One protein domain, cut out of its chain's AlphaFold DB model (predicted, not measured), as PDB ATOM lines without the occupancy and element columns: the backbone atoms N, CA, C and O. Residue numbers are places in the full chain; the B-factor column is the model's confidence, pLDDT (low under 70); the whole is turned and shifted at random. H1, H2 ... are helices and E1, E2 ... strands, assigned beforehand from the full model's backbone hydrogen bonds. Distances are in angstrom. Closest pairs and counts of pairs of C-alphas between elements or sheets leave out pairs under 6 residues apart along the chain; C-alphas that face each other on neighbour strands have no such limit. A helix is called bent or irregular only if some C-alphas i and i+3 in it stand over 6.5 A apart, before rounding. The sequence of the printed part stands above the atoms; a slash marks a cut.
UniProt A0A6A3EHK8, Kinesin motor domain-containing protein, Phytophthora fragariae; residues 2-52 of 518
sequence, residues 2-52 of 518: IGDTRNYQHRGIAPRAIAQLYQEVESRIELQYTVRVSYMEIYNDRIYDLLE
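What this domain is: This is residues 2 to 52 of the 518 residues of the protein "Kinesin motor domain-containing protein" of Phytophthora fragariae (UniProt A0A6A3EHK8). The backbone makes an open V with its corner at residues 26 to 32, which stick out: one arm is the helix H1, and the other is a long strip, residues 33 to 39, that folds back from the corner and leads to a small two-stranded hairpin, E1 and E2, at its far end. Residues 2 to 12, with no named element, form a loop before H1, and the hairpin's tip sticks out at residues 42 to 47. The printed part has 51 residues with one named helix and two named strands, in the order H1, E1, E2; the sheet has the order E1 - E2 and is antiparallel. The class is mixed, helices and strands, though only 22 residues are in named elements, which is under half. The whole is only just loose, close to extended, with a radius of gyration of the C-alphas of 14.7 A, and flat, spanning 42 by 30 by 13 A.

Where its parts are: The printed part begins at Ile 2, with its C-alpha at (-32.801, 13.533, -41.615). H1 holds residues 13 to 26, from C-alpha 13 at (-28.267, 9.058, -41.798) to C-alpha 26 at (-14.002, 13.280, -28.609), a length of 19.9 A. E1 holds residues 40 to 43 and measures 9.8 A from first to last C-alpha. E2 holds residues 46 to 49, measures 10.2 A and ends with C-alpha 49 at (-22.963, 25.556, -52.337).

How they stand to each other: H1 is not bent, and every O i to N i+4 pair inside it is within hydrogen-bond range. A long link of 13 residues, 27 to 39, joins H1 to E1. E1 and E2 are antiparallel neighbours, with 153 degrees between their directions. They form a hairpin with a tight link of 2 residues. The C-alphas of Met 40 and Asp 49 face each other at 4.4 A. N 41 and O 48 are within hydrogen-bond range at 2.9 A, and so are N 46 and O 43 at 3.1 A. H1 and E2 are apart.

The domain as a whole: The two C-alphas farthest apart are those of Glu 30 and Asn 44, at 44.1 A. Residues 26 to 32, of which 26 belongs to H1, stand free, as do residues 42 to 47. Without these stretches the body spans 33 by 25 by 12 A. The printed part has no cut, and the C-alphas of Ile 2 and Glu 52 are 22.2 A apart. The mean pLDDT of the printed part is 74.1; 12 residues are under 70, among them residues 31 to 32 and 50 to 52.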
ATOM      1  N   ILE A   2     -32.883  13.060 -43.019       68.44
ATOM      2  CA  ILE A   2     -32.801  13.533 -41.615       68.44
ATOM      3  C   ILE A   2     -33.491  12.603 -40.593       68.44
ATOM      4  O   ILE A   2     -32.918  12.356 -39.536       68.44
ATOM      5  N   GLY A   3     -34.642  12.004 -40.927       78.75
ATOM      6  CA  GLY A   3     -35.392  11.109 -40.023       78.75
ATOM      7  C   GLY A   3     -36.065  11.841 -38.854       78.75
ATOM      8  O   GLY A   3     -36.160  13.066 -38.873       78.75
ATOM      9  N   ASP A   4     -36.537  11.101 -37.849       72.94
ATOM     10  CA  ASP A   4     -37.093  11.695 -36.623       72.94
ATOM     11  C   ASP A   4     -35.961  12.174 -35.702       72.94
ATOM     12  O   ASP A   4     -34.979  11.469 -35.470       72.94
ATOM     13  N   THR A   5     -36.088  13.386 -35.170       66.69
ATOM     14  CA  THR A   5     -35.097  14.000 -34.280       66.69
ATOM     15  C   THR A   5     -35.240  13.538 -32.828       66.69
ATOM     16  O   THR A   5     -34.245  13.569 -32.090       66.69
ATOM     17  N   ARG A   6     -36.437  13.081 -32.431       74.50
ATOM     18  CA  ARG A   6     -36.800  12.752 -31.044       74.50
ATOM     19  C   ARG A   6     -36.285  11.377 -30.618       74.50
ATOM     20  O   ARG A   6     -35.634  11.290 -29.581       74.50
ATOM     21  N   ASN A   7     -36.486  10.333 -31.426       74.44
ATOM     22  CA  ASN A   7     -36.014   8.980 -31.113       74.44
ATOM     23  C   ASN A   7     -34.714   8.608 -31.844       74.44
ATOM     24  O   ASN A   7     -34.658   8.569 -33.072       74.44
ATOM     25  N   TYR A   8     -33.677   8.213 -31.095       69.31
ATOM     26  CA  TYR A   8     -32.372   7.814 -31.651       69.31
ATOM     27  C   TYR A   8     -32.479   6.678 -32.689       69.31
ATOM     28  O   TYR A   8     -31.853   6.726 -33.749       69.31
ATOM     29  N   GLN A   9     -33.353   5.695 -32.437       70.44
ATOM     30  CA  GLN A   9     -33.610   4.578 -33.354       70.44
ATOM     31  C   GLN A   9     -34.224   5.009 -34.700       70.44
ATOM     32  O   GLN A   9     -34.041   4.303 -35.690       70.44
ATOM     33  N   HIS A  10     -34.871   6.177 -34.770       75.31
ATOM     34  CA  HIS A  10     -35.526   6.712 -35.973       75.31
ATOM     35  C   HIS A  10     -34.794   7.913 -36.601       75.31
ATOM     36  O   HIS A  10     -35.187   8.382 -37.675       75.31
ATOM     37  N   ARG A  11     -33.691   8.374 -35.993       79.19
ATOM     38  CA  ARG A  11     -32.778   9.356 -36.599       79.19
ATOM     39  C   ARG A  11     -32.236   8.843 -37.925       79.19
ATOM     40  O   ARG A  11     -31.777   7.704 -38.010       79.19
ATOM     41  N   GLY A  12     -32.261   9.700 -38.938       78.69
ATOM     42  CA  GLY A  12     -31.748   9.407 -40.269       78.69
ATOM     43  C   GLY A  12     -30.222   9.435 -40.346       78.69
ATOM     44  O   GLY A  12     -29.519   9.644 -39.357       78.69
ATOM     45  N   ILE A  13     -29.704   9.223 -41.553       77.94
ATOM     46  CA  ILE A  13     -28.267   9.058 -41.798       77.94
ATOM     47  C   ILE A  13     -27.453  10.321 -41.481       77.94
ATOM     48  O   ILE A  13     -26.375  10.206 -40.909       77.94
ATOM     49  N   ALA A  14     -27.990  11.516 -41.752       75.12
ATOM     50  CA  ALA A  14     -27.293  12.781 -41.499       75.12
ATOM     51  C   ALA A  14     -26.990  13.025 -39.999       75.12
ATOM     52  O   ALA A  14     -25.814  13.135 -39.653       75.12
ATOM     53  N   PRO A  15     -27.979  13.036 -39.075       79.56
ATOM     54  CA  PRO A  15     -27.685  13.213 -37.650       79.56
ATOM     55  C   PRO A  15     -26.880  12.057 -37.035       79.56
ATOM     56  O   PRO A  15     -26.186  12.278 -36.046       79.56
ATOM     57  N   ARG A  16     -26.930  10.838 -37.603       77.69
ATOM     58  CA  ARG A  16     -26.076   9.717 -37.163       77.69
ATOM     59  C   ARG A  16     -24.616   9.901 -37.570       77.69
ATOM     60  O   ARG A  16     -23.746   9.734 -36.724       77.69
ATOM     61  N   ALA A  17     -24.352  10.280 -38.821       79.75
ATOM     62  CA  ALA A  17     -22.997  10.526 -39.310       79.75
ATOM     63  C   ALA A  17     -22.328  11.693 -38.565       79.75
ATOM     64  O   ALA A  17     -21.167  11.596 -38.182       79.75
ATOM     65  N   ILE A  18     -23.083  12.763 -38.280       82.62
ATOM     66  CA  ILE A  18     -22.602  13.890 -37.469       82.62
ATOM     67  C   ILE A  18     -22.275  13.435 -36.037       82.62
ATOM     68  O   ILE A  18     -21.210  13.769 -35.527       82.62
ATOM     69  N   ALA A  19     -23.142  12.639 -35.399       81.00
ATOM     70  CA  ALA A  19     -22.873  12.113 -34.058       81.00
ATOM     71  C   ALA A  19     -21.618  11.222 -34.017       81.00
ATOM     72  O   ALA A  19     -20.798  11.377 -33.119       81.00
ATOM     73  N   GLN A  20     -21.432  10.346 -35.011       81.69
ATOM     74  CA  GLN A  20     -20.232   9.508 -35.135       81.69
ATOM     75  C   GLN A  20     -18.959  10.336 -35.351       81.69
ATOM     76  O   GLN A  20     -17.939  10.046 -34.733       81.69
ATOM     77  N   LEU A  21     -19.020  11.388 -36.177       84.06
ATOM     78  CA  LEU A  21     -17.894  12.300 -36.388       84.06
ATOM     79  C   LEU A  21     -17.464  12.966 -35.075       84.06
ATOM     80  O   LEU A  21     -16.286  12.932 -34.737       84.06
ATOM     81  N   TYR A  22     -18.405  13.540 -34.320       83.44
ATOM     82  CA  TYR A  22     -18.078  14.191 -33.049       83.44
ATOM     83  C   TYR A  22     -17.637  13.202 -31.963       83.44
ATOM     84  O   TYR A  22     -16.743  13.532 -31.192       83.44
ATOM     85  N   GLN A  23     -18.171  11.976 -31.950       83.25
ATOM     86  CA  GLN A  23     -17.700  10.911 -31.059       83.25
ATOM     87  C   GLN A  23     -16.239  10.507 -31.349       83.25
ATOM     88  O   GLN A  23     -15.484  10.235 -30.419       83.25
ATOM     89  N   GLU A  24     -15.818  10.498 -32.617       79.81
ATOM     90  CA  GLU A  24     -14.429  10.197 -33.007       79.81
ATOM     91  C   GLU A  24     -13.469  11.381 -32.780       79.81
ATOM     92  O   GLU A  24     -12.278  11.185 -32.542       79.81
ATOM     93  N   VAL A  25     -13.983  12.616 -32.808       80.62
ATOM     94  CA  VAL A  25     -13.259  13.817 -32.356       80.62
ATOM     95  C   VAL A  25     -13.040  13.775 -30.838       80.62
ATOM     96  O   VAL A  25     -11.943  14.061 -30.365       80.62
ATOM     97  N   GLU A  26     -14.060  13.383 -30.072       77.12
ATOM     98  CA  GLU A  26     -14.002  13.280 -28.609       77.12
ATOM     99  C   GLU A  26     -13.105  12.124 -28.131       77.12
ATOM    100  O   GLU A  26     -12.392  12.264 -27.138       77.12
ATOM    101  N   SER A  27     -13.057  11.004 -28.866       78.69
ATOM    102  CA  SER A  27     -12.211   9.849 -28.521       78.69
ATOM    103  C   SER A  27     -10.703  10.096 -28.697       78.69
ATOM    104  O   SER A  27      -9.892   9.317 -28.190       78.69
ATOM    105  N   ARG A  28     -10.302  11.178 -29.387       76.56
ATOM    106  CA  ARG A  28      -8.909  11.466 -29.779       76.56
ATOM    107  C   ARG A  28      -8.451  12.864 -29.356       76.56
ATOM    108  O   ARG A  28      -8.040  13.684 -30.174       76.56
ATOM    109  N   ILE A  29      -8.429  13.090 -28.044       70.81
ATOM    110  CA  ILE A  29      -8.018  14.353 -27.396       70.81
ATOM    111  C   ILE A  29      -6.601  14.865 -27.740       70.81
ATOM    112  O   ILE A  29      -6.277  16.009 -27.433       70.81
ATOM    113  N   GLU A  30      -5.744  14.047 -28.358       73.12
ATOM    114  CA  GLU A  30      -4.391  14.437 -28.793       73.12
ATOM    115  C   GLU A  30      -4.368  15.204 -30.131       73.12
ATOM    116  O   GLU A  30      -3.311  15.687 -30.542       73.12
ATOM    117  N   LEU A  31      -5.504  15.303 -30.832       68.31
ATOM    118  CA  LEU A  31      -5.603  15.860 -32.181       68.31
ATOM    119  C   LEU A  31      -6.524  17.087 -32.222       68.31
ATOM    120  O   LEU A  31      -7.593  17.114 -31.616       68.31
ATOM    121  N   GLN A  32      -6.124  18.108 -32.986       67.94
ATOM    122  CA  GLN A  32      -6.952  19.286 -33.245       67.94
ATOM    123  C   GLN A  32      -7.733  19.102 -34.551       67.94
ATOM    124  O   GLN A  32      -7.148  18.917 -35.616       67.94
ATOM    125  N   TYR A  33      -9.059  19.209 -34.477       73.00
ATOM    126  CA  TYR A  33      -9.955  19.004 -35.614       73.00
ATOM    127  C   TYR A  33     -10.542  20.322 -36.124       73.00
ATOM    128  O   TYR A  33     -11.001  21.151 -35.341       73.00
ATOM    129  N   THR A  34     -10.592  20.489 -37.448       70.62
ATOM    130  CA  THR A  34     -11.349  21.564 -38.109       70.62
ATOM    131  C   THR A  34     -12.435  20.941 -38.979       70.62
ATOM    132  O   THR A  34     -12.161  20.454 -40.073       70.62
ATOM    133  N   VAL A  35     -13.676  20.941 -38.492       76.69
ATOM    134  CA  VAL A  35     -14.833  20.426 -39.238       76.69
ATOM    135  C   VAL A  35     -15.429  21.554 -40.080       76.69
ATOM    136  O   VAL A  35     -15.786  22.605 -39.552       76.69
ATOM    137  N   ARG A  36     -15.556  21.336 -41.393       70.81
ATOM    138  CA  ARG A  36     -16.264  22.237 -42.315       70.81
ATOM    139  C   ARG A  36     -17.552  21.571 -42.788       70.81
ATOM    140  O   ARG A  36     -17.560  20.378 -43.070       70.81
ATOM    141  N   VAL A  37     -18.616  22.359 -42.895       71.94
ATOM    142  CA  VAL A  37     -19.916  21.940 -43.431       71.94
ATOM    143  C   VAL A  37     -20.240  22.852 -44.610       71.94
ATOM    144  O   VAL A  37     -20.194  24.069 -44.454       71.94
ATOM    145  N   SER A  38     -20.547  22.263 -45.762       68.62
ATOM    146  CA  SER A  38     -21.182  22.909 -46.916       68.62
ATOM    147  C   SER A  38     -22.634  22.431 -47.014       68.62
ATOM    148  O   SER A  38     -22.958  21.328 -46.560       68.62
ATOM    149  N   TYR A  39     -23.524  23.242 -47.587       71.94
ATOM    150  CA  TYR A  39     -24.917  22.844 -47.820       71.94
ATOM    151  C   TYR A  39     -25.210  22.996 -49.302       71.94
ATOM    152  O   TYR A  39     -25.278  24.104 -49.809       71.94
ATOM    153  N   MET A  40     -25.317  21.879 -50.014       73.56
ATOM    154  CA  MET A  40     -25.278  21.882 -51.473       73.56
ATOM    155  C   MET A  40     -26.668  21.630 -52.055       73.56
ATOM    156  O   MET A  40     -27.290  20.608 -51.758       73.56
ATOM    157  N   GLU A  41     -27.132  22.541 -52.905       76.81
ATOM    158  CA  GLU A  41     -28.324  22.369 -53.732       76.81
ATOM    159  C   GLU A  41     -27.935  21.856 -55.121       76.81
ATOM    160  O   GLU A  41     -26.907  22.239 -55.684       76.81
ATOM    161  N   ILE A  42     -28.765  20.972 -55.674       78.56
ATOM    162  CA  ILE A  42     -28.617  20.458 -57.034       78.56
ATOM    163  C   ILE A  42     -29.849  20.900 -57.817       78.56
ATOM    164  O   ILE A  42     -30.944  20.390 -57.584       78.56
ATOM    165  N   TYR A  43     -29.664  21.841 -58.741       75.69
ATOM    166  CA  TYR A  43     -30.736  22.401 -59.561       75.69
ATOM    167  C   TYR A  43     -30.323  22.415 -61.036       75.69
ATOM    168  O   TYR A  43     -29.293  22.991 -61.390       75.69
ATOM    169  N   ASN A  44     -31.129  21.781 -61.897       64.25
ATOM    170  CA  ASN A  44     -30.870  21.603 -63.336       64.25
ATOM    171  C   ASN A  44     -29.433  21.125 -63.637       64.25
ATOM    172  O   ASN A  44     -28.681  21.801 -64.341       64.25
ATOM    173  N   ASP A  45     -29.048  19.992 -63.040       70.12
ATOM    174  CA  ASP A  45     -27.724  19.346 -63.135       70.12
ATOM    175  C   ASP A  45     -26.517  20.234 -62.770       70.12
ATOM    176  O   ASP A  45     -25.365  19.889 -63.032       70.12
ATOM    177  N   ARG A  46     -26.761  21.365 -62.098       53.59
ATOM    178  CA  ARG A  46     -25.729  22.234 -61.527       53.59
ATOM    179  C   ARG A  46     -25.754  22.154 -60.011       53.59
ATOM    180  O   ARG A  46     -26.816  22.108 -59.393       53.59
ATOM    181  N   ILE A  47     -24.560  22.133 -59.433       75.25
ATOM    182  CA  ILE A  47     -24.327  22.048 -57.994       75.25
ATOM    183  C   ILE A  47     -23.983  23.449 -57.488       75.25
ATOM    184  O   ILE A  47     -23.044  24.066 -57.992       75.25
ATOM    185  N   TYR A  48     -24.717  23.924 -56.487       66.88
ATOM    186  CA  TYR A  48     -24.510  25.217 -55.837       66.88
ATOM    187  C   TYR A  48     -24.248  24.991 -54.344       66.88
ATOM    188  O   TYR A  48     -25.049  24.333 -53.684       66.88
ATOM    189  N   ASP A  49     -23.149  25.517 -53.794       75.81
ATOM    190  CA  ASP A  49     -22.963  25.556 -52.337       75.81
ATOM    191  C   ASP A  49     -23.709  26.768 -51.771       75.81
ATOM    192  O   ASP A  49     -23.311  27.915 -51.955       75.81
ATOM    193  N   LEU A  50     -24.811  26.503 -51.075       69.94
ATOM    194  CA  LEU A  50     -25.668  27.500 -50.442       69.94
ATOM    195  C   LEU A  50     -25.012  28.178 -49.229       69.94
ATOM    196  O   LEU A  50     -25.569  29.140 -48.703       69.94
ATOM    197  N   LEU A  51     -23.850  27.697 -48.767       64.44
ATOM    198  CA  LEU A  51     -23.049  28.374 -47.740       64.44
ATOM    199  C   LEU A  51     -21.904  29.213 -48.334       64.44
ATOM    200  O   LEU A  51     -21.303  30.016 -47.615       64.44
ATOM    201  N   GLU A  52     -21.624  29.099 -49.636       61.34
ATOM    202  CA  GLU A  52     -20.622  29.918 -50.318       61.34
ATOM    203  C   GLU A  52     -21.249  31.212 -50.866       61.34
ATOM    204  O   GLU A  52     -21.563  31.330 -52.047       61.34
TER     205      GLU A  52